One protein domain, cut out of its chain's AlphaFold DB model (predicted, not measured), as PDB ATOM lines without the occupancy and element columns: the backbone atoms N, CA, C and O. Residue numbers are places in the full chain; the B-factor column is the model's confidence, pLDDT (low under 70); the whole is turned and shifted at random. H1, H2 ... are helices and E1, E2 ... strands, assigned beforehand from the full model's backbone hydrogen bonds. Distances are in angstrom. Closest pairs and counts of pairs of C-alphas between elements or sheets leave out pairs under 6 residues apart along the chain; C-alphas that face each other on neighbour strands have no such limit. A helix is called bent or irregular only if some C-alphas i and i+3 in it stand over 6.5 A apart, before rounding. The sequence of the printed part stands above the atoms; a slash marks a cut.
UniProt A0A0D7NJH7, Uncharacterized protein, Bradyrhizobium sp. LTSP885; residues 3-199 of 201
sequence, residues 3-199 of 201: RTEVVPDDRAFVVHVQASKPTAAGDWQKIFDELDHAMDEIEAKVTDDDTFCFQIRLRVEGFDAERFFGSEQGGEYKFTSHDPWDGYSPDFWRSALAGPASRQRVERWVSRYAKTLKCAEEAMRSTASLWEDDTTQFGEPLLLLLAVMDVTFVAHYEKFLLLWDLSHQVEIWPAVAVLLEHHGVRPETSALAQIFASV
ATOM      1  N   ARG A   3      55.954  -6.666  -2.003       78.25
ATOM      2  CA  ARG A   3      56.241  -5.560  -1.096       78.25
ATOM      3  C   ARG A   3      55.079  -5.414  -0.129       78.25
ATOM      4  O   ARG A   3      53.937  -5.355  -0.558       78.25
ATOM      5  N   THR A   4      55.374  -5.299   1.155       78.94
ATOM      6  CA  THR A   4      54.367  -5.055   2.187       78.94
ATOM      7  C   THR A   4      54.365  -3.589   2.594       78.94
ATOM      8  O   THR A   4      55.402  -2.915   2.582       78.94
ATOM      9  N   GLU A   5      53.198  -3.096   2.971       83.25
ATOM     10  CA  GLU A   5      52.984  -1.745   3.470       83.25
ATOM     11  C   GLU A   5      52.015  -1.791   4.650       83.25
ATOM     12  O   GLU A   5      51.006  -2.490   4.603       83.25
ATOM     13  N   VAL A   6      52.334  -1.051   5.712       71.56
ATOM     14  CA  VAL A   6      51.419  -0.815   6.832       71.56
ATOM     15  C   VAL A   6      50.957   0.628   6.717       71.56
ATOM     16  O   VAL A   6      51.788   1.532   6.809       71.56
ATOM     17  N   VAL A   7      49.659   0.835   6.507       71.75
ATOM     18  CA  VAL A   7      49.045   2.167   6.470       71.75
ATOM     19  C   VAL A   7      48.610   2.509   7.900       71.75
ATOM     20  O   VAL A   7      47.659   1.896   8.392       71.75
ATOM     21  N   PRO A   8      49.314   3.417   8.612       60.81
ATOM     22  CA  PRO A   8      49.150   3.568  10.061       60.81
ATOM     23  C   PRO A   8      47.771   4.081  10.480       60.81
ATOM     24  O   PRO A   8      47.245   3.630  11.493       60.81
ATOM     25  N   ASP A   9      47.184   4.983   9.692       65.19
ATOM     26  CA  ASP A   9      45.908   5.625  10.026       65.19
ATOM     27  C   ASP A   9      44.712   4.666   9.866       65.19
ATOM     28  O   ASP A   9      43.749   4.757  10.625       65.19
ATOM     29  N   ASP A  10      44.832   3.670   8.979       65.75
ATOM     30  CA  ASP A  10      43.790   2.669   8.702       65.75
ATOM     31  C   ASP A  10      44.067   1.308   9.361       65.75
ATOM     32  O   ASP A  10      43.283   0.365   9.219       65.75
ATOM     33  N   ARG A  11      45.211   1.170  10.054       82.62
ATOM     34  CA  ARG A  11      45.726  -0.111  10.578       82.62
ATOM     35  C   ARG A  11      45.666  -1.229   9.529       82.62
ATOM     36  O   ARG A  11      45.377  -2.387   9.845       82.62
ATOM     37  N   ALA A  12      45.909  -0.862   8.273       83.50
ATOM     38  CA  ALA A  12      45.796  -1.759   7.137       83.50
ATOM     39  C   ALA A  12      47.159  -2.364   6.803       83.50
ATOM     40  O   ALA A  12      48.152  -1.646   6.669       83.50
ATOM     41  N   PHE A  13      47.196  -3.683   6.641       87.94
ATOM     42  CA  PHE A  13      48.332  -4.412   6.102       87.94
ATOM     43  C   PHE A  13      48.066  -4.747   4.639       87.94
ATOM     44  O   PHE A  13      47.188  -5.546   4.306       87.94
ATOM     45  N   VAL A  14      48.827  -4.112   3.759       86.56
ATOM     46  CA  VAL A  14      48.669  -4.232   2.315       86.56
ATOM     47  C   VAL A  14      49.841  -5.022   1.756       86.56
ATOM     48  O   VAL A  14      51.002  -4.623   1.892       86.56
ATOM     49  N   VAL A  15      49.543  -6.133   1.089       86.88
ATOM     50  CA  VAL A  15      50.531  -6.920   0.353       86.88
ATOM     51  C   VAL A  15      50.426  -6.594  -1.127       86.88
ATOM     52  O   VAL A  15      49.439  -6.910  -1.787       86.88
ATOM     53  N   HIS A  16      51.464  -5.967  -1.667       84.88
ATOM     54  CA  HIS A  16      51.569  -5.663  -3.086       84.88
ATOM     55  C   HIS A  16      52.205  -6.843  -3.817       84.88
ATOM     56  O   HIS A  16      53.360  -7.190  -3.562       84.88
ATOM     57  N   VAL A  17      51.464  -7.436  -4.749       84.25
ATOM     58  CA  VAL A  17      51.899  -8.537  -5.609       84.25
ATOM     59  C   VAL A  17      52.251  -7.978  -6.980       84.25
ATOM     60  O   VAL A  17      51.365  -7.580  -7.731       84.25
ATOM     61  N   GLN A  18      53.537  -7.948  -7.333       79.81
ATOM     62  CA  GLN A  18      53.954  -7.562  -8.681       79.81
ATOM     63  C   GLN A  18      53.866  -8.761  -9.631       79.81
ATOM     64  O   GLN A  18      54.602  -9.737  -9.459       79.81
ATOM     65  N   ALA A  19      53.040  -8.645 -10.669       75.31
ATOM     66  CA  ALA A  19      52.877  -9.638 -11.725       75.31
ATOM     67  C   ALA A  19      53.095  -9.036 -13.125       75.31
ATOM     68  O   ALA A  19      52.915  -7.842 -13.362       75.31
ATOM     69  N   SER A  20      53.478  -9.888 -14.074       73.88
ATOM     70  CA  SER A  20      53.537  -9.554 -15.501       73.88
ATOM     71  C   SER A  20      52.325 -10.139 -16.222       73.88
ATOM     72  O   SER A  20      51.760 -11.137 -15.764       73.88
ATOM     73  N   LYS A  21      51.945  -9.546 -17.364       73.00
ATOM     74  CA  LYS A  21      50.838 -10.065 -18.177       73.00
ATOM     75  C   LYS A  21      51.138 -11.490 -18.594       73.00
ATOM     76  O   LYS A  21      52.201 -11.703 -19.174       73.00
ATOM     77  N   PRO A  22      50.256 -12.464 -18.308       71.06
ATOM     78  CA  PRO A  22      50.472 -13.808 -18.802       71.06
ATOM     79  C   PRO A  22      50.475 -13.758 -20.331       71.06
ATOM     80  O   PRO A  22      49.518 -13.302 -20.956       71.06
ATOM     81  N   THR A  23      51.585 -14.184 -20.928       71.19
ATOM     82  CA  THR A  23      51.803 -14.190 -22.384       71.19
ATOM     83  C   THR A  23      51.729 -15.596 -22.970       71.19
ATOM     84  O   THR A  23      51.541 -15.751 -24.177       71.19
ATOM     85  N   ALA A  24      51.841 -16.625 -22.126       67.06
ATOM     86  CA  ALA A  24      51.778 -18.026 -22.509       67.06
ATOM     87  C   ALA A  24      51.037 -18.893 -21.479       67.06
ATOM     88  O   ALA A  24      50.888 -18.556 -20.300       67.06
ATOM     89  N   ALA A  25      50.610 -20.077 -21.928       63.88
ATOM     90  CA  ALA A  25      50.081 -21.114 -21.054       63.88
ATOM     91  C   ALA A  25      51.170 -21.567 -20.062       63.88
ATOM     92  O   ALA A  25      52.175 -22.149 -20.459       63.88
ATOM     93  N   GLY A  26      50.965 -21.285 -18.774       66.00
ATOM     94  CA  GLY A  26      51.910 -21.598 -17.693       66.00
ATOM     95  C   GLY A  26      52.371 -20.378 -16.895       66.00
ATOM     96  O   GLY A  26      52.734 -20.532 -15.731       66.00
ATOM     97  N   ASP A  27      52.255 -19.167 -17.452       76.00
ATOM     98  CA  ASP A  27      52.599 -17.924 -16.739       76.00
ATOM     99  C   ASP A  27      51.717 -17.698 -15.497       76.00
ATOM    100  O   ASP A  27      52.145 -17.072 -14.529       76.00
ATOM    101  N   TRP A  28      50.519 -18.292 -15.475       80.62
ATOM    102  CA  TRP A  28      49.617 -18.267 -14.325       80.62
ATOM    103  C   TRP A  28      50.213 -18.930 -13.075       80.62
ATOM    104  O   TRP A  28      49.895 -18.494 -11.976       80.62
ATOM    105  N   GLN A  29      51.091 -19.936 -13.197       82.06
ATOM    106  CA  GLN A  29      51.666 -20.610 -12.020       82.06
ATOM    107  C   GLN A  29      52.464 -19.637 -11.158       82.06
ATOM    108  O   GLN A  29      52.238 -19.563  -9.957       82.06
ATOM    109  N   LYS A  30      53.307 -18.821 -11.798       82.94
ATOM    110  CA  LYS A  30      54.101 -17.799 -11.111       82.94
ATOM    111  C   LYS A  30      53.215 -16.783 -10.395       82.94
ATOM    112  O   LYS A  30      53.541 -16.364  -9.297       82.94
ATOM    113  N   ILE A  31      52.082 -16.418 -11.000       82.88
ATOM    114  CA  ILE A  31      51.109 -15.516 -10.374       82.88
ATOM    115  C   ILE A  31      50.524 -16.171  -9.120       82.88
ATOM    116  O   ILE A  31      50.505 -15.544  -8.070       82.88
ATOM    117  N   PHE A  32      50.103 -17.436  -9.196       87.00
ATOM    118  CA  PHE A  32      49.586 -18.150  -8.024       87.00
ATOM    119  C   PHE A  32      50.628 -18.352  -6.927       87.00
ATOM    120  O   PHE A  32      50.259 -18.348  -5.760       87.00
ATOM    121  N   ASP A  33      51.902 -18.516  -7.270       88.88
ATOM    122  CA  ASP A  33      52.965 -18.629  -6.273       88.88
ATOM    123  C   ASP A  33      53.169 -17.301  -5.522       88.88
ATOM    124  O   ASP A  33      53.351 -17.295  -4.306       88.88
ATOM    125  N   GLU A  34      53.055 -16.164  -6.213       88.12
ATOM    126  CA  GLU A  34      53.101 -14.843  -5.573       88.12
ATOM    127  C   GLU A  34      51.822 -14.560  -4.758       88.12
ATOM    128  O   GLU A  34      51.897 -14.001  -3.664       88.12
ATOM    129  N   LEU A  35      50.646 -14.993  -5.230       88.25
ATOM    130  CA  LEU A  35      49.401 -14.904  -4.454       88.25
ATOM    131  C   LEU A  35      49.435 -15.792  -3.206       88.25
ATOM    132  O   LEU A  35      48.933 -15.391  -2.162       88.25
ATOM    133  N   ASP A  36      50.023 -16.984  -3.290       91.06
ATOM    134  CA  ASP A  36      50.226 -17.860  -2.134       91.06
ATOM    135  C   ASP A  36      51.128 -17.202  -1.092       91.06
ATOM    136  O   ASP A  36      50.807 -17.243   0.093       91.06
ATOM    137  N   HIS A  37      52.216 -16.568  -1.529       91.12
ATOM    138  CA  HIS A  37      53.097 -15.845  -0.619       91.12
ATOM    139  C   HIS A  37      52.382 -14.653   0.025       91.12
ATOM    140  O   HIS A  37      52.528 -14.421   1.220       91.12
ATOM    141  N   ALA A  38      51.552 -13.926  -0.727       90.12
ATOM    142  CA  ALA A  38      50.752 -12.849  -0.151       90.12
ATOM    143  C   ALA A  38      49.760 -13.350   0.908       90.12
ATOM    144  O   ALA A  38      49.566 -12.693   1.932       90.12
ATOM    145  N   MET A  39      49.180 -14.532   0.693       91.94
ATOM    146  CA  MET A  39      48.349 -15.192   1.697       91.94
ATOM    147  C   MET A  39      49.149 -15.614   2.929       91.94
ATOM    148  O   MET A  39      48.657 -15.417   4.036       91.94
ATOM    149  N   ASP A  40      50.369 -16.143   2.767       94.12
ATOM    150  CA  ASP A  40      51.251 -16.475   3.898       94.12
ATOM    151  C   ASP A  40      51.493 -15.236   4.786       94.12
ATOM    152  O   ASP A  40      51.379 -15.314   6.011       94.12
ATOM    153  N   GLU A  41      51.775 -14.083   4.170       93.50
ATOM    154  CA  GLU A  41      52.022 -12.817   4.875       93.50
ATOM    155  C   GLU A  41      50.784 -12.323   5.641       93.50
ATOM    156  O   GLU A  41      50.891 -11.913   6.798       93.50
ATOM    157  N   ILE A  42      49.595 -12.387   5.031       91.19
ATOM    158  CA  ILE A  42      48.335 -12.006   5.693       91.19
ATOM    159  C   ILE A  42      48.017 -12.953   6.848       91.19
ATOM    160  O   ILE A  42      47.704 -12.496   7.947       91.19
ATOM    161  N   GLU A  43      48.119 -14.265   6.636       93.06
ATOM    162  CA  GLU A  43      47.842 -15.266   7.669       93.06
ATOM    163  C   GLU A  43      48.775 -15.099   8.877       93.06
ATOM    164  O   GLU A  43      48.326 -15.199  10.020       93.06
ATOM    165  N   ALA A  44      50.048 -14.761   8.649       92.69
ATOM    166  CA  ALA A  44      51.003 -14.465   9.716       92.69
ATOM    167  C   ALA A  44      50.660 -13.190  10.510       92.69
ATOM    168  O   ALA A  44      51.083 -13.044  11.659       92.69
ATOM    169  N   LYS A  45      49.904 -12.267   9.906       91.44
ATOM    170  CA  LYS A  45      49.487 -10.993  10.504       91.44
ATOM    171  C   LYS A  45      48.059 -10.990  11.033       91.44
ATOM    172  O   LYS A  45      47.686 -10.051  11.730       91.44
ATOM    173  N   VAL A  46      47.273 -12.034  10.781       88.38
ATOM    174  CA  VAL A  46      45.847 -12.053  11.138       88.38
ATOM    175  C   VAL A  46      45.606 -11.920  12.646       88.38
ATOM    176  O   VAL A  46      44.631 -11.309  13.073       88.38
ATOM    177  N   THR A  47      46.529 -12.437  13.461       85.50
ATOM    178  CA  THR A  47      46.486 -12.349  14.929       85.50
ATOM    179  C   THR A  47      47.296 -11.182  15.495       85.50
ATOM    180  O   THR A  47      47.442 -11.083  16.709       85.50
ATOM    181  N   ASP A  48      47.884 -10.339  14.646       87.88
ATOM    182  CA  ASP A  48      48.658  -9.172  15.071       87.88
ATOM    183  C   ASP A  48      47.696  -8.084  15.564       87.88
ATOM    184  O   ASP A  48      46.772  -7.687  14.849       87.88
ATOM    185  N   ASP A  49      47.878  -7.623  16.801       84.81
ATOM    186  CA  ASP A  49      47.020  -6.621  17.438       84.81
ATOM    187  C   ASP A  49      47.204  -5.213  16.889       84.81
ATOM    188  O   ASP A  49      46.367  -4.363  17.183       84.81
ATOM    189  N   ASP A  50      48.216  -4.971  16.057       85.94
ATOM    190  CA  ASP A  50      48.419  -3.686  15.389       85.94
ATOM    191  C   ASP A  50      47.686  -3.612  14.040       85.94
ATOM    192  O   ASP A  50      47.370  -2.519  13.565       85.94
ATOM    193  N   THR A  51      47.283  -4.753  13.473       85.94
ATOM    194  CA  THR A  51      46.609  -4.822  12.164       85.94
ATOM    195  C   THR A  51      45.115  -5.079  12.321       85.94
ATOM    196  O   THR A  51      44.717  -5.987  13.044       85.94
ATOM    197  N   PHE A  52      44.280  -4.290  11.648       85.31
ATOM    198  CA  PHE A  52      42.823  -4.468  11.640       85.31
ATOM    199  C   PHE A  52      42.270  -4.840  10.259       85.31
ATOM    200  O   PHE A  52      41.318  -5.615  10.177       85.31
ATOM    201  N   CYS A  53      42.886  -4.329   9.192       85.12
ATOM    202  CA  CYS A  53      42.465  -4.538   7.805       85.12
ATOM    203  C   CYS A  53      43.583  -5.209   7.000       85.12
ATOM    204  O   CYS A  53      44.763  -4.967   7.258       85.12
ATOM    205  N   PHE A  54      43.227  -6.006   5.996       87.19
ATOM    206  CA  PHE A  54      44.174  -6.721   5.140       87.19
ATOM    207  C   PHE A  54      43.787  -6.538   3.681       87.19
ATOM    208  O   PHE A  54      42.620  -6.670   3.352       87.19
ATOM    209  N   GLN A  55      44.750  -6.279   2.802       84.06
ATOM    210  CA  GLN A  55      44.493  -6.153   1.366       84.06
ATOM    211  C   GLN A  55      45.593  -6.849   0.561       84.06
ATOM    212  O   GLN A  55      46.773  -6.764   0.903       84.06
ATOM    213  N   ILE A  56      45.219  -7.476  -0.556       84.56
ATOM    214  CA  ILE A  56      46.166  -7.915  -1.588       84.56
ATOM    215  C   ILE A  56      45.995  -6.993  -2.792       84.56
ATOM    216  O   ILE A  56      44.941  -6.992  -3.425       84.56
ATOM    217  N   ARG A  57      47.041  -6.233  -3.123       80.75
ATOM    218  CA  ARG A  57      47.071  -5.349  -4.294       80.75
ATOM    219  C   ARG A  57      47.921  -5.959  -5.396       80.75
ATOM    220  O   ARG A  57      49.148  -5.987  -5.311       80.75
ATOM    221  N   LEU A  58      47.277  -6.435  -6.450       77.56
ATOM    222  CA  LEU A  58      47.927  -6.888  -7.668       77.56
ATOM    223  C   LEU A  58      48.377  -5.683  -8.507       77.56
ATOM    224  O   LEU A  58      47.564  -4.912  -9.020       77.56
ATOM    225  N   ARG A  59      49.693  -5.555  -8.681       74.62
ATOM    226  CA  ARG A  59      50.339  -4.559  -9.540       74.62
ATOM    227  C   ARG A  59      50.850  -5.219 -10.810       74.62
ATOM    228  O   ARG A  59      51.629  -6.169 -10.765       74.62
ATOM    229  N   VAL A  60      50.447  -4.666 -11.945       69.19
ATOM    230  CA  VAL A  60      50.852  -5.121 -13.274       69.19
ATOM    231  C   VAL A  60      51.795  -4.095 -13.888       69.19
ATOM    232  O   VAL A  60      51.516  -2.900 -13.872       69.19
ATOM    233  N   GLU A  61      52.935  -4.538 -14.419       65.06
ATOM    234  CA  GLU A  61      53.880  -3.627 -15.076       65.06
ATOM    235  C   GLU A  61      53.215  -2.891 -16.253       65.06
ATOM    236  O   GLU A  61      52.636  -3.515 -17.141       65.06
ATOM    237  N   GLY A  62      53.306  -1.556 -16.251       58.38
ATOM    238  CA  GLY A  62      52.647  -0.695 -17.237       58.38
ATOM    239  C   GLY A  62      51.215  -0.275 -16.879       58.38
ATOM    240  O   GLY A  62      50.602   0.433 -17.675       58.38
ATOM    241  N   PHE A  63      50.702  -0.653 -15.700       55.81
ATOM    242  CA  PHE A  63      49.353  -0.317 -15.240       55.81
ATOM    243  C   PHE A  63      49.337   0.255 -13.810       55.81
ATOM    244  O   PHE A  63      50.110  -0.167 -12.951       55.81
ATOM    245  N   ASP A  64      48.437   1.210 -13.553       53.41
ATOM    246  CA  ASP A  64      48.245   1.853 -12.247       53.41
ATOM    247  C   ASP A  64      46.797   1.664 -11.766       53.41
ATOM    248  O   ASP A  64      45.874   2.344 -12.222       53.41
ATOM    249  N   ALA A  65      46.611   0.705 -10.858       49.19
ATOM    250  CA  ALA A  65      45.311   0.319 -10.315       49.19
ATOM    251  C   ALA A  65      44.684   1.393  -9.407       49.19
ATOM    252  O   ALA A  65      43.461   1.463  -9.301       49.19
ATOM    253  N   GLU A  66      45.486   2.275  -8.798       48.16
ATOM    254  CA  GLU A  66      45.010   3.246  -7.798       48.16
ATOM    255  C   GLU A  66      44.114   4.342  -8.407       48.16
ATOM    256  O   GLU A  66      43.365   5.002  -7.693       48.16
ATOM    257  N   ARG A  67      44.117   4.508  -9.735       43.25
ATOM    258  CA  ARG A  67      43.272   5.484 -10.449       43.25
ATOM    259  C   ARG A  67      41.822   5.052 -10.693       43.25
ATOM    260  O   ARG A  67      41.038   5.892 -11.127       43.25
ATOM    261  N   PHE A  68      41.472   3.785 -10.477       46.62
ATOM    262  CA  PHE A  68      40.186   3.229 -10.930       46.62
ATOM    263  C   PHE A  68      39.269   2.762  -9.799       46.62
ATOM    264  O   PHE A  68      38.054   2.823  -9.952       46.62
ATOM    265  N   PHE A  69      39.835   2.374  -8.657       45.81
ATOM    266  CA  PHE A  69      39.085   1.910  -7.483       45.81
ATOM    267  C   PHE A  69      38.737   3.036  -6.495       45.81
ATOM    268  O   PHE A  69      38.321   2.789  -5.373       45.81
ATOM    269  N   GLY A  70      38.934   4.291  -6.910       37.50
ATOM    270  CA  GLY A  70      38.698   5.468  -6.087       37.50
ATOM    271  C   GLY A  70      38.271   6.661  -6.931       37.50
ATOM    272  O   GLY A  70      39.074   7.540  -7.236       37.50
ATOM    273  N   SER A  71      36.994   6.733  -7.296       35.00
ATOM    274  CA  SER A  71      36.371   8.045  -7.464       35.00
ATOM    275  C   SER A  71      34.934   7.989  -6.972       35.00
ATOM    276  O   SER A  71      34.127   7.249  -7.522       35.00
ATOM    277  N   GLU A  72      34.657   8.791  -5.945       37.44
ATOM    278  CA  GLU A  72      33.411   8.994  -5.189       37.44
ATOM    279  C   GLU A  72      32.201   9.468  -6.031       37.44
ATOM    280  O   GLU A  72      31.370  10.256  -5.581       37.44
ATOM    281  N   GLN A  73      32.080   9.050  -7.287       32.62
ATOM    282  CA  GLN A  73      30.941   9.375  -8.132       32.62
ATOM    283  C   GLN A  73      30.038   8.157  -8.204       32.62
ATOM    284  O   GLN A  73      30.206   7.331  -9.094       32.62
ATOM    285  N   GLY A  74      29.103   8.078  -7.248       32.28
ATOM    286  CA  GLY A  74      28.083   7.035  -7.107       32.28
ATOM    287  C   GLY A  74      27.415   6.658  -8.427       32.28
ATOM    288  O   GLY A  74      26.391   7.215  -8.820       32.28
ATOM    289  N   GLY A  75      28.023   5.702  -9.110       31.00
ATOM    290  CA  GLY A  75      27.628   5.186 -10.399       31.00
ATOM    291  C   GLY A  75      27.866   3.691 -10.380       31.00
ATOM    292  O   GLY A  75      28.871   3.240  -9.845       31.00
ATOM    293  N   GLU A  76      26.904   2.967 -10.942       34.09
ATOM    294  CA  GLU A  76      26.887   1.524 -11.192       34.09
ATOM    295  C   GLU A  76      28.289   0.912 -11.330       34.09
ATOM    296  O   GLU A  76      29.132   1.488 -12.020       34.09
ATOM    297  N   TYR A  77      28.507  -0.271 -10.739       37.56
ATOM    298  CA  TYR A  77      29.681  -1.124 -10.956       37.56
ATOM    299  C   TYR A  77      30.098  -1.115 -12.437       37.56
ATOM    300  O   TYR A  77      29.514  -1.797 -13.284       37.56
ATOM    301  N   LYS A  78      31.104  -0.311 -12.785       35.31
ATOM    302  CA  LYS A  78      31.572  -0.172 -14.163       35.31
ATOM    303  C   LYS A  78      32.843  -0.984 -14.334       35.31
ATOM    304  O   LYS A  78      33.940  -0.507 -14.058       35.31
ATOM    305  N   PHE A  79      32.683  -2.193 -14.871       37.75
ATOM    306  CA  PHE A  79      33.762  -2.954 -15.499       37.75
ATOM    307  C   PHE A  79      34.342  -2.125 -16.654       37.75
ATOM    308  O   PHE A  79      33.863  -2.199 -17.788       37.75
ATOM    309  N   THR A  80      35.328  -1.273 -16.379       37.56
ATOM    310  CA  THR A  80      36.023  -0.518 -17.426       37.56
ATOM    311  C   THR A  80      37.358  -1.167 -17.740       37.56
ATOM    312  O   THR A  80      38.136  -1.527 -16.862       37.56
ATOM    313  N   SER A  81      37.586  -1.345 -19.038       39.88
ATOM    314  CA  SER A  81      38.850  -1.759 -19.626       39.88
ATOM    315  C   SER A  81      39.925  -0.722 -19.298       39.88
ATOM    316  O   SER A  81      39.688   0.448 -19.593       39.88
ATOM    317  N   HIS A  82      41.055  -1.136 -18.713       45.44
ATOM    318  CA  HIS A  82      42.428  -0.852 -19.193       45.44
ATOM    319  C   HIS A  82      43.595  -1.437 -18.326       45.44
ATOM    320  O   HIS A  82      44.727  -1.009 -18.517       45.44
ATOM    321  N   ASP A  83      43.333  -2.462 -17.488       46.53
ATOM    322  CA  ASP A  83      44.086  -3.748 -17.349       46.53
ATOM    323  C   ASP A  83      44.776  -4.150 -16.007       46.53
ATOM    324  O   ASP A  83      45.995  -4.048 -15.901       46.53
ATOM    325  N   PRO A  84      44.037  -4.718 -15.010       48.75
ATOM    326  CA  PRO A  84      44.615  -5.572 -13.939       48.75
ATOM    327  C   PRO A  84      43.913  -6.933 -13.592       48.75
ATOM    328  O   PRO A  84      43.806  -7.280 -12.426       48.75
ATOM    329  N   TRP A  85      43.361  -7.800 -14.437       54.81
ATOM    330  CA  TRP A  85      43.587  -8.024 -15.851       54.81
ATOM    331  C   TRP A  85      42.348  -7.611 -16.654       54.81
ATOM    332  O   TRP A  85      41.594  -8.453 -17.129       54.81
ATOM    333  N   ASP A  86      42.090  -6.312 -16.669       53.84
ATOM    334  CA  ASP A  86      40.890  -5.595 -17.115       53.84
ATOM    335  C   ASP A  86      39.679  -5.822 -16.201       53.84
ATOM    336  O   ASP A  86      38.569  -6.116 -16.635       53.84
ATOM    337  N   GLY A  87      39.921  -5.711 -14.894       50.97
ATOM    338  CA  GLY A  87      38.978  -6.023 -13.825       50.97
ATOM    339  C   GLY A  87      39.264  -7.425 -13.313       50.97
ATOM    340  O   GLY A  87      39.881  -7.553 -12.271       50.97
ATOM    341  N   TYR A  88      38.918  -8.451 -14.100       54.03
ATOM    342  CA  TYR A  88      39.265  -9.872 -13.920       54.03
ATOM    343  C   TYR A  88      38.994 -10.626 -15.237       54.03
ATOM    344  O   TYR A  88      37.971 -11.296 -15.356       54.03
ATOM    345  N   SER A  89      39.842 -10.497 -16.264       61.56
ATOM    346  CA  SER A  89      39.572 -11.057 -17.602       61.56
ATOM    347  C   SER A  89      39.060 -12.506 -17.540       61.56
ATOM    348  O   SER A  89      39.794 -13.400 -17.092       61.56
ATOM    349  N   PRO A  90      37.833 -12.775 -18.034       66.12
ATOM    350  CA  PRO A  90      37.314 -14.129 -18.142       66.12
ATOM    351  C   PRO A  90      38.265 -15.048 -18.910       66.12
ATOM    352  O   PRO A  90      38.297 -16.238 -18.638       66.12
ATOM    353  N   ASP A  91      39.091 -14.530 -19.822       69.25
ATOM    354  CA  ASP A  91      40.037 -15.343 -20.590       69.25
ATOM    355  C   ASP A  91      41.227 -15.829 -19.756       69.25
ATOM    356  O   ASP A  91      41.665 -16.971 -19.938       69.25
ATOM    357  N   PHE A  92      41.711 -15.025 -18.798       77.06
ATOM    358  CA  PHE A  92      42.718 -15.485 -17.837       77.06
ATOM    359  C   PHE A  92      42.159 -16.639 -17.004       77.06
ATOM    360  O   PHE A  92      42.745 -17.721 -16.970       77.06
ATOM    361  N   TRP A  93      40.994 -16.436 -16.390       81.62
ATOM    362  CA  TRP A  93      40.375 -17.447 -15.538       81.62
ATOM    363  C   TRP A  93      39.928 -18.673 -16.339       81.62
ATOM    364  O   TRP A  93      40.113 -19.794 -15.879       81.62
ATOM    365  N   ARG A  94      39.460 -18.512 -17.584       80.62
ATOM    366  CA  ARG A  94      39.127 -19.635 -18.482       80.62
ATOM    367  C   ARG A  94      40.371 -20.461 -18.756       80.62
ATOM    368  O   ARG A  94      40.321 -21.684 -18.676       80.62
ATOM    369  N   SER A  95      41.495 -19.796 -19.017       79.19
ATOM    370  CA  SER A  95      42.785 -20.455 -19.226       79.19
ATOM    371  C   SER A  95      43.273 -21.160 -17.957       79.19
ATOM    372  O   SER A  95      43.733 -22.300 -18.030       79.19
ATOM    373  N   ALA A  96      43.122 -20.534 -16.786       83.94
ATOM    374  CA  ALA A  96      43.455 -21.136 -15.494       83.94
ATOM    375  C   ALA A  96      42.556 -22.340 -15.154       83.94
ATOM    376  O   ALA A  96      43.009 -23.280 -14.504       83.94
ATOM    377  N   LEU A  97      41.312 -22.376 -15.634       87.25
ATOM    378  CA  LEU A  97      40.376 -23.487 -15.422       87.25
ATOM    379  C   LEU A  97      40.415 -24.567 -16.518       87.25
ATOM    380  O   LEU A  97      39.769 -25.611 -16.365       87.25
ATOM    381  N   ALA A  98      41.161 -24.346 -17.605       85.75
ATOM    382  CA  ALA A  98      41.191 -25.235 -18.768       85.75
ATOM    383  C   ALA A  98      41.850 -26.597 -18.482       85.75
ATOM    384  O   ALA A  98      41.472 -27.605 -19.077       85.75
ATOM    385  N   GLY A  99      42.837 -26.641 -17.581       85.75
ATOM    386  CA  GLY A  99      43.554 -27.857 -17.201       85.75
ATOM    387  C   GLY A  99      43.102 -28.421 -15.845       85.75
ATOM    388  O   GLY A  99      42.817 -27.650 -14.930       85.75
ATOM    389  N   PRO A 100      43.113 -29.754 -15.636       88.50
ATOM    390  CA  PRO A 100      42.764 -30.338 -14.335       88.50
ATOM    391  C   PRO A 100      43.666 -29.858 -13.187       88.50
ATOM    392  O   PRO A 100      43.185 -29.493 -12.119       88.50
ATOM    393  N   ALA A 101      44.984 -29.810 -13.412       87.44
ATOM    394  CA  ALA A 101      45.945 -29.390 -12.391       87.44
ATOM    395  C   ALA A 101      45.831 -27.895 -12.050       87.44
ATOM    396  O   ALA A 101      46.000 -27.499 -10.896       87.44
ATOM    397  N   SER A 102      45.537 -27.065 -13.052       86.69
ATOM    398  CA  SER A 102      45.373 -25.625 -12.874       86.69
ATOM    399  C   SER A 102      44.060 -25.313 -12.160       86.69
ATOM    400  O   SER A 102      44.068 -24.577 -11.179       86.69
ATOM    401  N   ARG A 103      42.966 -25.990 -12.525       89.81
ATOM    402  CA  ARG A 103      41.690 -25.915 -11.803       89.81
ATOM    403  C   ARG A 103      41.840 -26.266 -10.326       89.81
ATOM    404  O   ARG A 103      41.450 -25.481  -9.468       89.81
ATOM    405  N   GLN A 104      42.510 -27.378 -10.021       90.25
ATOM    406  CA  GLN A 104      42.779 -27.778  -8.637       90.25
ATOM    407  C   GLN A 104      43.631 -26.742  -7.877       90.25
ATOM    408  O   GLN A 104      43.560 -26.638  -6.651       90.25
ATOM    409  N   ARG A 105      44.483 -25.974  -8.568       90.31
ATOM    410  CA  ARG A 105      45.230 -24.866  -7.957       90.31
ATOM    411  C   ARG A 105      44.298 -23.712  -7.586       90.31
ATOM    412  O   ARG A 105      44.388 -23.252  -6.453       90.31
ATOM    413  N   VAL A 106      43.387 -23.321  -8.483       91.25
ATOM    414  CA  VAL A 106      42.373 -22.284  -8.220       91.25
ATOM    415  C   VAL A 106      41.488 -22.678  -7.035       91.25
ATOM    416  O   VAL A 106      41.368 -21.913  -6.084       91.25
ATOM    417  N   GLU A 107      40.937 -23.895  -7.030       92.19
ATOM    418  CA  GLU A 107      40.081 -24.399  -5.941       92.19
ATOM    419  C   GLU A 107      40.792 -24.390  -4.579       92.19
ATOM    420  O   GLU A 107      40.215 -23.991  -3.562       92.19
ATOM    421  N   ARG A 108      42.064 -24.814  -4.546       92.12
ATOM    422  CA  ARG A 108      42.876 -24.786  -3.320       92.12
ATOM    423  C   ARG A 108      43.105 -23.364  -2.832       92.12
ATOM    424  O   ARG A 108      42.979 -23.127  -1.632       92.12
ATOM    425  N   TRP A 109      43.419 -22.446  -3.742       91.75
ATOM    426  CA  TRP A 109      43.645 -21.048  -3.402       91.75
ATOM    427  C   TRP A 109      42.368 -20.394  -2.856       91.75
ATOM    428  O   TRP A 109      42.385 -19.859  -1.753       91.75
ATOM    429  N   VAL A 110      41.225 -20.568  -3.529       91.25
ATOM    430  CA  VAL A 110      39.913 -20.085  -3.054       91.25
ATOM    431  C   VAL A 110      39.553 -20.672  -1.685       91.25
ATOM    432  O   VAL A 110      39.078 -19.969  -0.795       91.25
ATOM    433  N   SER A 111      39.810 -21.965  -1.476       90.62
ATOM    434  CA  SER A 111      39.564 -22.615  -0.182       90.62
ATOM    435  C   SER A 111      40.442 -22.054   0.936       90.62
ATOM    436  O   SER A 111      39.994 -21.960   2.078       90.62
ATOM    437  N   ARG A 112      41.697 -21.713   0.631       91.62
ATOM    438  CA  ARG A 112      42.620 -21.063   1.567       91.62
ATOM    439  C   ARG A 112      42.161 -19.642   1.889       91.62
ATOM    440  O   ARG A 112      42.135 -19.264   3.058       91.62
ATOM    441  N   TYR A 113      41.716 -18.913   0.872       89.31
ATOM    442  CA  TYR A 113      41.164 -17.573   1.015       89.31
ATOM    443  C   TYR A 113      39.974 -17.552   1.987       89.31
ATOM    444  O   TYR A 113      39.982 -16.803   2.960       89.31
ATOM    445  N   ALA A 114      39.033 -18.489   1.827       87.31
ATOM    446  CA  ALA A 114      37.875 -18.639   2.716       87.31
ATOM    447  C   ALA A 114      38.277 -18.881   4.179       87.31
ATOM    448  O   ALA A 114      37.697 -18.324   5.108       87.31
ATOM    449  N   LYS A 115      39.283 -19.740   4.392       89.31
ATOM    450  CA  LYS A 115      39.802 -20.033   5.735       89.31
ATOM    451  C   LYS A 115      40.444 -18.805   6.365       89.31
ATOM    452  O   LYS A 115      40.266 -18.597   7.557       89.31
ATOM    453  N   THR A 116      41.159 -18.010   5.575       89.06
ATOM    454  CA  THR A 116      41.813 -16.787   6.054       89.06
ATOM    455  C   THR A 116      40.785 -15.747   6.470       89.06
ATOM    456  O   THR A 116      40.912 -15.194   7.557       89.06
ATOM    457  N   LEU A 117      39.723 -15.553   5.679       86.69
ATOM    458  CA  LEU A 117      38.601 -14.694   6.069       86.69
ATOM    459  C   LEU A 117      37.978 -15.137   7.388       86.69
ATOM    460  O   LEU A 117      37.791 -14.320   8.280       86.69
ATOM    461  N   LYS A 118      37.721 -16.438   7.542       86.56
ATOM    462  CA  LYS A 118      37.186 -16.974   8.793       86.56
ATOM    463  C   LYS A 118      38.129 -16.739   9.979       86.56
ATOM    464  O   LYS A 118      37.678 -16.374  11.056       86.56
ATOM    465  N   CYS A 119      39.438 -16.917   9.795       89.06
ATOM    466  CA  CYS A 119      40.415 -16.625  10.849       89.06
ATOM    467  C   CYS A 119      40.435 -15.130  11.202       89.06
ATOM    468  O   CYS A 119      40.545 -14.782  12.374       89.06
ATOM    469  N   ALA A 120      40.309 -14.250  10.204       88.12
ATOM    470  CA  ALA A 120      40.202 -12.810  10.408       88.12
ATOM    471  C   ALA A 120      38.929 -12.443  11.188       88.12
ATOM    472  O   ALA A 120      39.011 -11.679  12.147       88.12
ATOM    473  N   GLU A 121      37.785 -13.039  10.847       86.81
ATOM    474  CA  GLU A 121      36.521 -12.882  11.576       86.81
ATOM    475  C   GLU A 121      36.649 -13.327  13.042       86.81
ATOM    476  O   GLU A 121      36.323 -12.569  13.954       86.81
ATOM    477  N   GLU A 122      37.185 -14.528  13.289       89.19
ATOM    478  CA  GLU A 122      37.406 -15.067  14.640       89.19
ATOM    479  C   GLU A 122      38.365 -14.192  15.465       89.19
ATOM    480  O   GLU A 122      38.213 -14.067  16.682       89.19
ATOM    481  N   ALA A 123      39.326 -13.543  14.803       88.81
ATOM    482  CA  ALA A 123      40.231 -12.564  15.398       88.81
ATOM    483  C   ALA A 123      39.633 -11.144  15.483       88.81
ATOM    484  O   ALA A 123      40.342 -10.209  15.857       88.81
ATOM    485  N   MET A 124      38.348 -10.950  15.167       87.94
ATOM    486  CA  MET A 124      37.672  -9.644  15.151       87.94
ATOM    487  C   MET A 124      38.389  -8.608  14.269       87.94
ATOM    488  O   MET A 124      38.579  -7.458  14.666       87.94
ATOM    489  N   ARG A 125      38.841  -9.027  13.087       87.81
ATOM    490  CA  ARG A 125      39.462  -8.179  12.059       87.81
ATOM    491  C   ARG A 125      38.465  -7.889  10.934       87.81
ATOM    492  O   ARG A 125      37.487  -8.613  10.761       87.81
ATOM    493  N   SER A 126      38.711  -6.835  10.159       84.88
ATOM    494  CA  SER A 126      37.846  -6.463   9.034       84.88
ATOM    495  C   SER A 126      37.983  -7.456   7.878       84.88
ATOM    496  O   SER A 126      38.972  -7.438   7.141       84.88
ATOM    497  N   THR A 127      36.969  -8.298   7.679       81.12
ATOM    498  CA  THR A 127      36.877  -9.209   6.526       81.12
ATOM    499  C   THR A 127      36.498  -8.484   5.236       81.12
ATOM    500  O   THR A 127      36.918  -8.913   4.166       81.12
ATOM    501  N   ALA A 128      35.786  -7.353   5.330       76.50
ATOM    502  CA  ALA A 128      35.381  -6.537   4.181       76.50
ATOM    503  C   ALA A 128      36.583  -6.090   3.333       76.50
ATOM    504  O   ALA A 128      36.531  -6.154   2.109       76.50
ATOM    505  N   SER A 129      37.706  -5.755   3.985       73.75
ATOM    506  CA  SER A 129      38.959  -5.366   3.315       73.75
ATOM    507  C   SER A 129      39.604  -6.470   2.463       73.75
ATOM    508  O   SER A 129      40.456  -6.182   1.632       73.75
ATOM    509  N   LEU A 130      39.181  -7.725   2.631       77.12
ATOM    510  CA  LEU A 130      39.587  -8.871   1.816       77.12
ATOM    511  C   LEU A 130      38.444  -9.373   0.914       77.12
ATOM    512  O   LEU A 130      38.621 -10.340   0.182       77.12
ATOM    513  N   TRP A 131      37.244  -8.809   0.980       75.00
ATOM    514  CA  TRP A 131      36.072  -9.433   0.363       75.00
ATOM    515  C   TRP A 131      35.276  -8.508  -0.551       75.00
ATOM    516  O   TRP A 131      34.931  -8.929  -1.654       75.00
ATOM    517  N   GLU A 132      34.984  -7.297  -0.085       66.38
ATOM    518  CA  GLU A 132      33.934  -6.426  -0.633       66.38
ATOM    519  C   GLU A 132      34.427  -5.004  -0.918       66.38
ATOM    520  O   GLU A 132      33.828  -4.294  -1.712       66.38
ATOM    521  N   ASP A 133      35.513  -4.567  -0.274       66.69
ATOM    522  CA  ASP A 133      36.031  -3.209  -0.443       66.69
ATOM    523  C   ASP A 133      36.331  -2.939  -1.931       66.69
ATOM    524  O   ASP A 133      36.909  -3.785  -2.613       66.69
ATOM    525  N   ASP A 134      35.923  -1.772  -2.439       58.88
ATOM    526  CA  ASP A 134      36.078  -1.373  -3.845       58.88
ATOM    527  C   ASP A 134      37.531  -1.491  -4.328       58.88
ATOM    528  O   ASP A 134      37.796  -1.665  -5.515       58.88
ATOM    529  N   THR A 135      38.494  -1.424  -3.410       56.25
ATOM    530  CA  THR A 135      39.926  -1.576  -3.689       56.25
ATOM    531  C   THR A 135      40.400  -3.033  -3.715       56.25
ATOM    532  O   THR A 135      41.561  -3.301  -4.050       56.25
ATOM    533  N   THR A 136      39.525  -3.990  -3.399       66.31
ATOM    534  CA  THR A 136      39.832  -5.421  -3.382       66.31
ATOM    535  C   THR A 136      39.801  -6.011  -4.780       66.31
ATOM    536  O   THR A 136      38.784  -6.138  -5.460       66.31
ATOM    537  N   GLN A 137      40.985  -6.426  -5.214       69.19
ATOM    538  CA  GLN A 137      41.184  -7.143  -6.470       69.19
ATOM    539  C   GLN A 137      41.063  -8.656  -6.296       69.19
ATOM    540  O   GLN A 137      41.436  -9.397  -7.200       69.19
ATOM    541  N   PHE A 138      40.527  -9.125  -5.167       76.56
ATOM    542  CA  PHE A 138      40.098 -10.504  -4.938       76.56
ATOM    543  C   PHE A 138      38.864 -10.481  -4.024       76.56
ATOM    544  O   PHE A 138      38.611  -9.469  -3.388       76.56
ATOM    545  N   GLY A 139      38.109 -11.579  -3.927       79.81
ATOM    546  CA  GLY A 139      36.895 -11.625  -3.098       79.81
ATOM    547  C   GLY A 139      35.633 -11.830  -3.926       79.81
ATOM    548  O   GLY A 139      35.630 -12.699  -4.807       79.81
ATOM    549  N   GLU A 140      34.573 -11.076  -3.635       79.06
ATOM    550  CA  GLU A 140      33.248 -11.274  -4.236       79.06
ATOM    551  C   GLU A 140      33.281 -11.238  -5.765       79.06
ATOM    552  O   GLU A 140      32.821 -12.210  -6.380       79.06
ATOM    553  N   PRO A 141      33.910 -10.235  -6.415       76.31
ATOM    554  CA  PRO A 141      33.897 -10.154  -7.873       76.31
ATOM    555  C   PRO A 141      34.558 -11.369  -8.538       76.31
ATOM    556  O   PRO A 141      34.078 -11.875  -9.557       76.31
ATOM    557  N   LEU A 142      35.642 -11.883  -7.944       80.75
ATOM    558  CA  LEU A 142      36.338 -13.061  -8.454       80.75
ATOM    559  C   LEU A 142      35.512 -14.335  -8.262       80.75
ATOM    560  O   LEU A 142      35.407 -15.147  -9.182       80.75
ATOM    561  N   LEU A 143      34.947 -14.548  -7.073       86.12
ATOM    562  CA  LEU A 143      34.184 -15.765  -6.807       86.12
ATOM    563  C   LEU A 143      32.892 -15.821  -7.609       86.12
ATOM    564  O   LEU A 143      32.553 -16.899  -8.097       86.12
ATOM    565  N   LEU A 144      32.227 -14.683  -7.803       82.69
ATOM    566  CA  LEU A 144      31.081 -14.583  -8.697       82.69
ATOM    567  C   LEU A 144      31.476 -14.984 -10.123       82.69
ATOM    568  O   LEU A 144      30.838 -15.855 -10.714       82.69
ATOM    569  N   LEU A 145      32.566 -14.422 -10.657       83.31
ATOM    570  CA  LEU A 145      33.068 -14.770 -11.988       83.31
ATOM    571  C   LEU A 145      33.366 -16.271 -12.118       83.31
ATOM    572  O   LEU A 145      32.937 -16.906 -13.084       83.31
ATOM    573  N   LEU A 146      34.084 -16.849 -11.151       88.44
ATOM    574  CA  LEU A 146      34.422 -18.273 -11.150       88.44
ATOM    575  C   LEU A 146      33.171 -19.154 -11.071       88.44
ATOM    576  O   LEU A 146      33.071 -20.118 -11.827       88.44
ATOM    577  N   ALA A 147      32.209 -18.808 -10.214       90.12
ATOM    578  CA  ALA A 147      30.951 -19.533 -10.066       90.12
ATOM    579  C   ALA A 147      30.075 -19.447 -11.324       90.12
ATOM    580  O   ALA A 147      29.438 -20.436 -11.685       90.12
ATOM    581  N   VAL A 148      30.075 -18.317 -12.041       86.31
ATOM    582  CA  VAL A 148      29.407 -18.202 -13.350       86.31
ATOM    583  C   VAL A 148      30.092 -19.112 -14.369       86.31
ATOM    584  O   VAL A 148      29.419 -19.819 -15.110       86.31
ATOM    585  N   MET A 149      31.423 -19.144 -14.394       86.62
ATOM    586  CA  MET A 149      32.183 -19.903 -15.390       86.62
ATOM    587  C   MET A 149      32.181 -21.419 -15.171       86.62
ATOM    588  O   MET A 149      32.213 -22.173 -16.145       86.62
ATOM    589  N   ASP A 150      32.173 -21.875 -13.922       90.44
ATOM    590  CA  ASP A 150      32.165 -23.290 -13.562       90.44
ATOM    591  C   ASP A 150      31.321 -23.495 -12.296       90.44
ATOM    592  O   ASP A 150      31.630 -22.993 -11.214       90.44
ATOM    593  N   VAL A 151      30.249 -24.280 -12.439       91.69
ATOM    594  CA  VAL A 151      29.256 -24.532 -11.385       91.69
ATOM    595  C   VAL A 151      29.872 -25.106 -10.101       91.69
ATOM    596  O   VAL A 151      29.329 -24.923  -9.013       91.69
ATOM    597  N   THR A 152      31.028 -25.768 -10.191       91.75
ATOM    598  CA  THR A 152      31.731 -26.313  -9.018       91.75
ATOM    599  C   THR A 152      32.168 -25.227  -8.030       91.75
ATOM    600  O   THR A 152      32.278 -25.495  -6.831       91.75
ATOM    601  N   PHE A 153      32.331 -23.980  -8.489       92.25
ATOM    602  CA  PHE A 153      32.674 -22.840  -7.640       92.25
ATOM    603  C   PHE A 153      31.473 -22.212  -6.922       92.25
ATOM    604  O   PHE A 153      31.677 -21.419  -6.003       92.25
ATOM    605  N   VAL A 154      30.231 -22.597  -7.240       90.56
ATOM    606  CA  VAL A 154      29.025 -22.060  -6.577       90.56
ATOM    607  C   VAL A 154      29.049 -22.327  -5.069       90.56
ATOM    608  O   VAL A 154      28.801 -21.423  -4.278       90.56
ATOM    609  N   ALA A 155      29.455 -23.530  -4.655       88.62
ATOM    610  CA  ALA A 155      29.578 -23.874  -3.238       88.62
ATOM    611  C   ALA A 155      30.684 -23.083  -2.516       88.62
ATOM    612  O   ALA A 155      30.679 -22.980  -1.290       88.62
ATOM    613  N   HIS A 156      31.668 -22.560  -3.254       88.56
ATOM    614  CA  HIS A 156      32.644 -21.634  -2.693       88.56
ATOM    615  C   HIS A 156      32.007 -20.260  -2.523       88.56
ATOM    616  O   HIS A 156      32.033 -19.750  -1.414       88.56
ATOM    617  N   TYR A 157      31.364 -19.718  -3.556       87.00
ATOM    618  CA  TYR A 157      30.664 -18.434  -3.472       87.00
ATOM    619  C   TYR A 157      29.657 -18.386  -2.310       87.00
ATOM    620  O   TYR A 157      29.718 -17.480  -1.485       87.00
ATOM    621  N   GLU A 158      28.827 -19.423  -2.150       83.75
ATOM    622  CA  GLU A 158      27.877 -19.544  -1.035       83.75
ATOM    623  C   GLU A 158      28.558 -19.460   0.341       83.75
ATOM    624  O   GLU A 158      28.092 -18.748   1.224       83.75
ATOM    625  N   LYS A 159      29.691 -20.148   0.535       81.19
ATOM    626  CA  LYS A 159      30.416 -20.106   1.817       81.19
ATOM    627  C   LYS A 159      30.905 -18.709   2.158       81.19
ATOM    628  O   LYS A 159      30.922 -18.364   3.331       81.19
ATOM    629  N   PHE A 160      31.329 -17.941   1.162       80.50
ATOM    630  CA  PHE A 160      31.768 -16.571   1.392       80.50
ATOM    631  C   PHE A 160      30.588 -15.649   1.683       80.50
ATOM    632  O   PHE A 160      30.678 -14.860   2.615       80.50
ATOM    633  N   LEU A 161      29.457 -15.830   0.993       77.88
ATOM    634  CA  LEU A 161      28.214 -15.132   1.328       77.88
ATOM    635  C   LEU A 161      27.753 -15.412   2.768       77.88
ATOM    636  O   LEU A 161      27.164 -14.541   3.387       77.88
ATOM    637  N   LEU A 162      28.024 -16.598   3.325       75.06
ATOM    638  CA  LEU A 162      27.703 -16.920   4.725       75.06
ATOM    639  C   LEU A 162      28.679 -16.322   5.751       75.06
ATOM    640  O   LEU A 162      28.303 -16.174   6.909       75.06
ATOM    641  N   LEU A 163      29.922 -16.026   5.356       71.25
ATOM    642  CA  LEU A 163      30.879 -15.266   6.183       71.25
ATOM    643  C   LEU A 163      30.553 -13.767   6.190       71.25
ATOM    644  O   LEU A 163      31.139 -12.990   6.943       71.25
ATOM    645  N   TRP A 164      29.643 -13.363   5.317       66.94
ATOM    646  CA  TRP A 164      29.142 -12.017   5.213       66.94
ATOM    647  C   TRP A 164      27.830 -11.900   5.974       66.94
ATOM    648  O   TRP A 164      27.007 -12.818   5.998       66.94
ATOM    649  N   ASP A 165      27.628 -10.753   6.610       61.25
ATOM    650  CA  ASP A 165      26.392 -10.477   7.319       61.25
ATOM    651  C   ASP A 165      25.263 -10.162   6.324       61.25
ATOM    652  O   ASP A 165      24.941  -9.006   6.039       61.25
ATOM    653  N   LEU A 166      24.639 -11.229   5.815       53.16
ATOM    654  CA  LEU A 166      23.500 -11.193   4.891       53.16
ATOM    655  C   LEU A 166      22.328 -10.329   5.390       53.16
ATOM    656  O   LEU A 166      21.455  -9.980   4.599       53.16
ATOM    657  N   SER A 167      22.278  -9.979   6.682       45.56
ATOM    658  CA  SER A 167      21.207  -9.151   7.246       45.56
ATOM    659  C   SER A 167      21.298  -7.662   6.878       45.56
ATOM    660  O   SER A 167      20.327  -6.935   7.088       45.56
ATOM    661  N   HIS A 168      22.409  -7.212   6.279       47.25
ATOM    662  CA  HIS A 168      22.666  -5.797   5.976       47.25
ATOM    663  C   HIS A 168      22.670  -5.426   4.478       47.25
ATOM    664  O   HIS A 168      23.015  -4.295   4.144       47.25
ATOM    665  N   GLN A 169      22.265  -6.318   3.565       52.94
ATOM    666  CA  GLN A 169      22.525  -6.138   2.128       52.94
ATOM    667  C   GLN A 169      21.275  -6.148   1.232       52.94
ATOM    668  O   GLN A 169      20.471  -7.078   1.238       52.94
ATOM    669  N   VAL A 170      21.164  -5.105   0.404       50.34
ATOM    670  CA  VAL A 170      20.119  -4.896  -0.618       50.34
ATOM    671  C   VAL A 170      20.621  -5.276  -2.028       50.34
ATOM    672  O   VAL A 170      19.808  -5.482  -2.927       50.34
ATOM    673  N   GLU A 171      21.938  -5.434  -2.235       62.28
ATOM    674  CA  GLU A 171      22.567  -5.448  -3.574       62.28
ATOM    675  C   GLU A 171      23.178  -6.794  -4.026       62.28
ATOM    676  O   GLU A 171      23.713  -6.879  -5.125       62.28
ATOM    677  N   ILE A 172      23.033  -7.880  -3.254       66.81
ATOM    678  CA  ILE A 172      23.530  -9.233  -3.620       66.81
ATOM    679  C   ILE A 172      22.700  -9.860  -4.752       66.81
ATOM    680  O   ILE A 172      23.164 -10.700  -5.532       66.81
ATOM    681  N   TRP A 173      21.431  -9.469  -4.843       72.00
ATOM    682  CA  TRP A 173      20.439 -10.130  -5.689       72.00
ATOM    683  C   TRP A 173      20.760 -10.125  -7.184       72.00
ATOM    684  O   TRP A 173      20.616 -11.184  -7.800       72.00
ATOM    685  N   PRO A 174      21.250  -9.024  -7.785       72.69
ATOM    686  CA  PRO A 174      21.703  -9.025  -9.172       72.69
ATOM    687  C   PRO A 174      22.784 -10.079  -9.455       72.69
ATOM    688  O   PRO A 174      22.724 -10.749 -10.484       72.69
ATOM    689  N   ALA A 175      23.734 -10.292  -8.538       75.62
ATOM    690  CA  ALA A 175      24.801 -11.280  -8.710       75.62
ATOM    691  C   ALA A 175      24.269 -12.724  -8.664       75.62
ATOM    692  O   ALA A 175      24.599 -13.551  -9.521       75.62
ATOM    693  N   VAL A 176      23.396 -13.029  -7.698       79.56
ATOM    694  CA  VAL A 176      22.757 -14.353  -7.586       79.56
ATOM    695  C   VAL A 176      21.838 -14.628  -8.780       79.56
ATOM    696  O   VAL A 176      21.836 -15.746  -9.298       79.56
ATOM    697  N   ALA A 177      21.110 -13.619  -9.266       80.06
ATOM    698  CA  ALA A 177      20.274 -13.741 -10.457       80.06
ATOM    699  C   ALA A 177      21.104 -14.130 -11.690       80.06
ATOM    700  O   ALA A 177      20.758 -15.099 -12.359       80.06
ATOM    701  N   VAL A 178      22.250 -13.479 -11.932       82.00
ATOM    702  CA  VAL A 178      23.156 -13.830 -13.045       82.00
ATOM    703  C   VAL A 178      23.623 -15.289 -12.960       82.00
ATOM    704  O   VAL A 178      23.635 -15.999 -13.970       82.00
ATOM    705  N   LEU A 179      23.972 -15.775 -11.764       84.06
ATOM    706  CA  LEU A 179      24.364 -17.176 -11.556       84.06
ATOM    707  C   LEU A 179      23.228 -18.154 -11.880       84.06
ATOM    708  O   LEU A 179      23.448 -19.163 -12.558       84.06
ATOM    709  N   LEU A 180      22.019 -17.863 -11.393       86.00
ATOM    710  CA  LEU A 180      20.838 -18.697 -11.617       86.00
ATOM    711  C   LEU A 180      20.350 -18.631 -13.066       86.00
ATOM    712  O   LEU A 180      19.883 -19.642 -13.579       86.00
ATOM    713  N   GLU A 181      20.494 -17.506 -13.759       85.75
ATOM    714  CA  GLU A 181      20.215 -17.397 -15.194       85.75
ATOM    715  C   GLU A 181      21.209 -18.219 -16.022       85.75
ATOM    716  O   GLU A 181      20.815 -18.882 -16.984       85.75
ATOM    717  N   HIS A 182      22.490 -18.225 -15.636       88.62
ATOM    718  CA  HIS A 182      23.531 -18.950 -16.365       88.62
ATOM    719  C   HIS A 182      23.433 -20.472 -16.185       88.62
ATOM    720  O   HIS A 182      23.518 -21.229 -17.155       88.62
ATOM    721  N   HIS A 183      23.246 -20.942 -14.948       90.31
ATOM    722  CA  HIS A 183      23.228 -22.375 -14.627       90.31
ATOM    723  C   HIS A 183      21.817 -22.954 -14.476       90.31
ATOM    724  O   HIS A 183      21.630 -24.167 -14.558       90.31
ATOM    725  N   GLY A 184      20.791 -22.144 -14.256       89.38
ATOM    726  CA  GLY A 184      19.479 -22.629 -13.830       89.38
ATOM    727  C   GLY A 184      19.481 -23.201 -12.407       89.38
ATOM    728  O   GLY A 184      20.500 -23.246 -11.709       89.38
ATOM    729  N   VAL A 185      18.313 -23.686 -11.978       88.69
ATOM    730  CA  VAL A 185      18.144 -24.357 -10.681       88.69
ATOM    731  C   VAL A 185      18.596 -25.812 -10.790       88.69
ATOM    732  O   VAL A 185      18.036 -26.598 -11.555       88.69
ATOM    733  N   ARG A 186      19.612 -26.171 -10.011       91.69
ATOM    734  CA  ARG A 186      20.233 -27.502  -9.963       91.69
ATOM    735  C   ARG A 186      20.785 -27.768  -8.556       91.69
ATOM    736  O   ARG A 186      20.793 -26.839  -7.749       91.69
ATOM    737  N   PRO A 187      21.226 -28.996  -8.223       91.50
ATOM    738  CA  PRO A 187      21.705 -29.311  -6.876       91.50
ATOM    739  C   PRO A 187      22.786 -28.352  -6.361       91.50
ATOM    740  O   PRO A 187      22.779 -27.993  -5.191       91.50
ATOM    741  N   GLU A 188      23.679 -27.893  -7.233       91.69
ATOM    742  CA  GLU A 188      24.768 -26.982  -6.878       91.69
ATOM    743  C   GLU A 188      24.295 -25.546  -6.609       91.69
ATOM    744  O   GLU A 188      24.956 -24.824  -5.875       91.69
ATOM    745  N   THR A 189      23.165 -25.122  -7.183       89.81
ATOM    746  CA  THR A 189      22.621 -23.757  -7.041       89.81
ATOM    747  C   THR A 189      21.397 -23.693  -6.129       89.81
ATOM    748  O   THR A 189      20.859 -22.612  -5.889       89.81
ATOM    749  N   SER A 190      20.932 -24.831  -5.599       87.69
ATOM    750  CA  SER A 190      19.650 -24.908  -4.896       87.69
ATOM    751  C   SER A 190      19.612 -24.088  -3.611       87.69
ATOM    752  O   SER A 190      18.566 -23.535  -3.292       87.69
ATOM    753  N   ALA A 191      20.731 -23.996  -2.885       83.88
ATOM    754  CA  ALA A 191      20.812 -23.192  -1.669       83.88
ATOM    755  C   ALA A 191      20.652 -21.697  -1.985       83.88
ATOM    756  O   ALA A 191      19.795 -21.034  -1.408       83.88
ATOM    757  N   LEU A 192      21.379 -21.197  -2.992       82.75
ATOM    758  CA  LEU A 192      21.239 -19.818  -3.473       82.75
ATOM    759  C   LEU A 192      19.821 -19.528  -3.984       82.75
ATOM    760  O   LEU A 192      19.264 -18.479  -3.681       82.75
ATOM    761  N   ALA A 193      19.208 -20.469  -4.708       83.38
ATOM    762  CA  ALA A 193      17.834 -20.325  -5.188       83.38
ATOM    763  C   ALA A 193      16.803 -20.261  -4.045       83.38
ATOM    764  O   ALA A 193      15.818 -19.536  -4.152       83.38
ATOM    765  N   GLN A 194      17.015 -21.001  -2.951       79.88
ATOM    766  CA  GLN A 194      16.150 -20.941  -1.766       79.88
ATOM    767  C   GLN A 194      16.294 -19.612  -1.028       79.88
ATOM    768  O   GLN A 194      15.284 -19.027  -0.642       79.88
ATOM    769  N   ILE A 195      17.529 -19.125  -0.880       71.62
ATOM    770  CA  ILE A 195      17.810 -17.803  -0.314       71.62
ATOM    771  C   ILE A 195      17.096 -16.731  -1.153       71.62
ATOM    772  O   ILE A 195      16.334 -15.945  -0.596       71.62
ATOM    773  N   PHE A 196      17.233 -16.780  -2.484       69.50
ATOM    774  CA  PHE A 196      16.559 -15.873  -3.422       69.50
ATOM    775  C   PHE A 196      15.028 -15.906  -3.280       69.50
ATOM    776  O   PHE A 196      14.389 -14.873  -3.109       69.50
ATOM    777  N   ALA A 197      14.427 -17.099  -3.273       69.94
ATOM    778  CA  ALA A 197      12.973 -17.251  -3.197       69.94
ATOM    779  C   ALA A 197      12.364 -16.822  -1.848       69.94
ATOM    780  O   ALA A 197      11.171 -16.541  -1.789       69.94
ATOM    781  N   SER A 198      13.149 -16.806  -0.766       62.50
ATOM    782  CA  SER A 198      12.671 -16.463   0.582       62.50
ATOM    783  C   SER A 198      12.541 -14.960   0.853       62.50
ATOM    784  O   SER A 198      11.958 -14.580   1.865       62.50
ATOM    785  N   VAL A 199      13.081 -14.118  -0.031       55.44
ATOM    786  CA  VAL A 199      13.107 -12.652   0.124       55.44
ATOM    787  C   VAL A 199      12.041 -11.961  -0.737       55.44
ATOM    788  O   VAL A 199      11.604 -10.864  -0.405       55.44
TER     789      VAL A 199
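What this domain is: This is residues 3 to 199 of the 201 residues of an uncharacterized protein of Bradyrhizobium sp. LTSP885 (UniProt A0A0D7NJH7). A strongly twisted three-stranded sheet forms one end of the domain, with H1 over one of its faces; beyond H1 the long helix H3 and then H5 stand nearly parallel to it in a row, H4 folds back beside H5 near the middle of the domain, and H6 and H7 make the far end. H2 runs crosswise near the first residues of H3, while residues 71 to 76 of a long link stick out from the body. The printed part has 197 residues, with seven named helices and three named strands in the order E1, E2, H1, E3, H2, H3, H4, H5, H6, H7; the sheet, of order E1, E2, E3, is mixed, and the class is mostly helix. The whole is compact, with a radius of gyration of the C-alphas of 16.8 A, and rounded, spanning 44 by 41 by 35 A.

How they stand to each other: E1, residues 3 to 7, and E2, residues 12 to 19, form an antiparallel hairpin, with N 5 and O 14 at 2.9 A and N 14 and O 5 at 2.8 A. E3, residues 53 to 60, is parallel to E2 at 20 degrees, with N 15 and O 55 at 2.8 A. H1, residues 27 to 45, is on the sheet at a height of 9.0 A, over E2 and E3, and the two form two layers, a sheet with a helix on one face. It runs along the strands, at 14 degrees to E2 on the local plane; the closest C-alphas of E2 and H1 are those of Val 15 and Ala 38, 6.0 A. E2, H1 and E3 make a strand-helix-strand unit, two parallel neighbour strands with a helix between them in the chain, and its crossover is right-handed. H3, residues 100 to 122, only just touches H1, with 3 pairs of C-alphas within 8 A, the closest those of Glu 43 and Thr 116 at 6.4 A, at a shallow tilt of 17 degrees, the same way. H2, residues 90 to 97, touches H3 only at the corner, the closest C-alphas being those of Leu 97 and Arg 103, 4.6 A. H5, residues 151 to 163, touches H3 at a shallow tilt of 8 degrees, the same way, closest at the C-alphas of Ala 114 and Phe 160, 6.6 A. H4, residues 140 to 149, forms a helical hairpin with H5, closest at the C-alphas of Ala 147 and Phe 153, 4.4 A. H6, residues 173 to 183, touches H4, the C-alphas of Val 148 and Leu 179 being closest at 5.5 A. H7, residues 190 to 197, touches H6 at a steep tilt of 45 degrees, opposite ways, closest at the C-alphas of Val 176 and Leu 192, 7.0 A. Every O i to N i+4 pair is within hydrogen-bond range in H2, H3, H4, H6 and H7; the counts are 14 of 15 in H1 and 6 of 9 in H5.

Where its parts are: E1 begins at C-alpha 3, at (56.241, -5.560, -1.096). E2 measures 21.6 A, H1 28.3 A and E3 22.7 A from first to last C-alpha. H3 is the longest helix, 33.2 A, from C-alpha 100 at (42.764, -30.338, -14.335). H5 measures 19.9 A and is irregular, but only just: C-alphas 152 and 155 are 6.6 A apart. H7 ends at C-alpha 197, at (12.973, -17.251, -3.197).

The domain as a whole: The two C-alphas farthest apart are those of Pro 8 and Arg 186, 46.9 A. The printed part has no cut. The links from E3 to H2, 29 residues, and from H3 to H4, 17 residues, are long. Residues 71 to 76 and 165 to 171 stand free. The mean pLDDT of the printed part is 75.6, and 57 residues are under 70, among them residues 60 to 91 and 164 to 172.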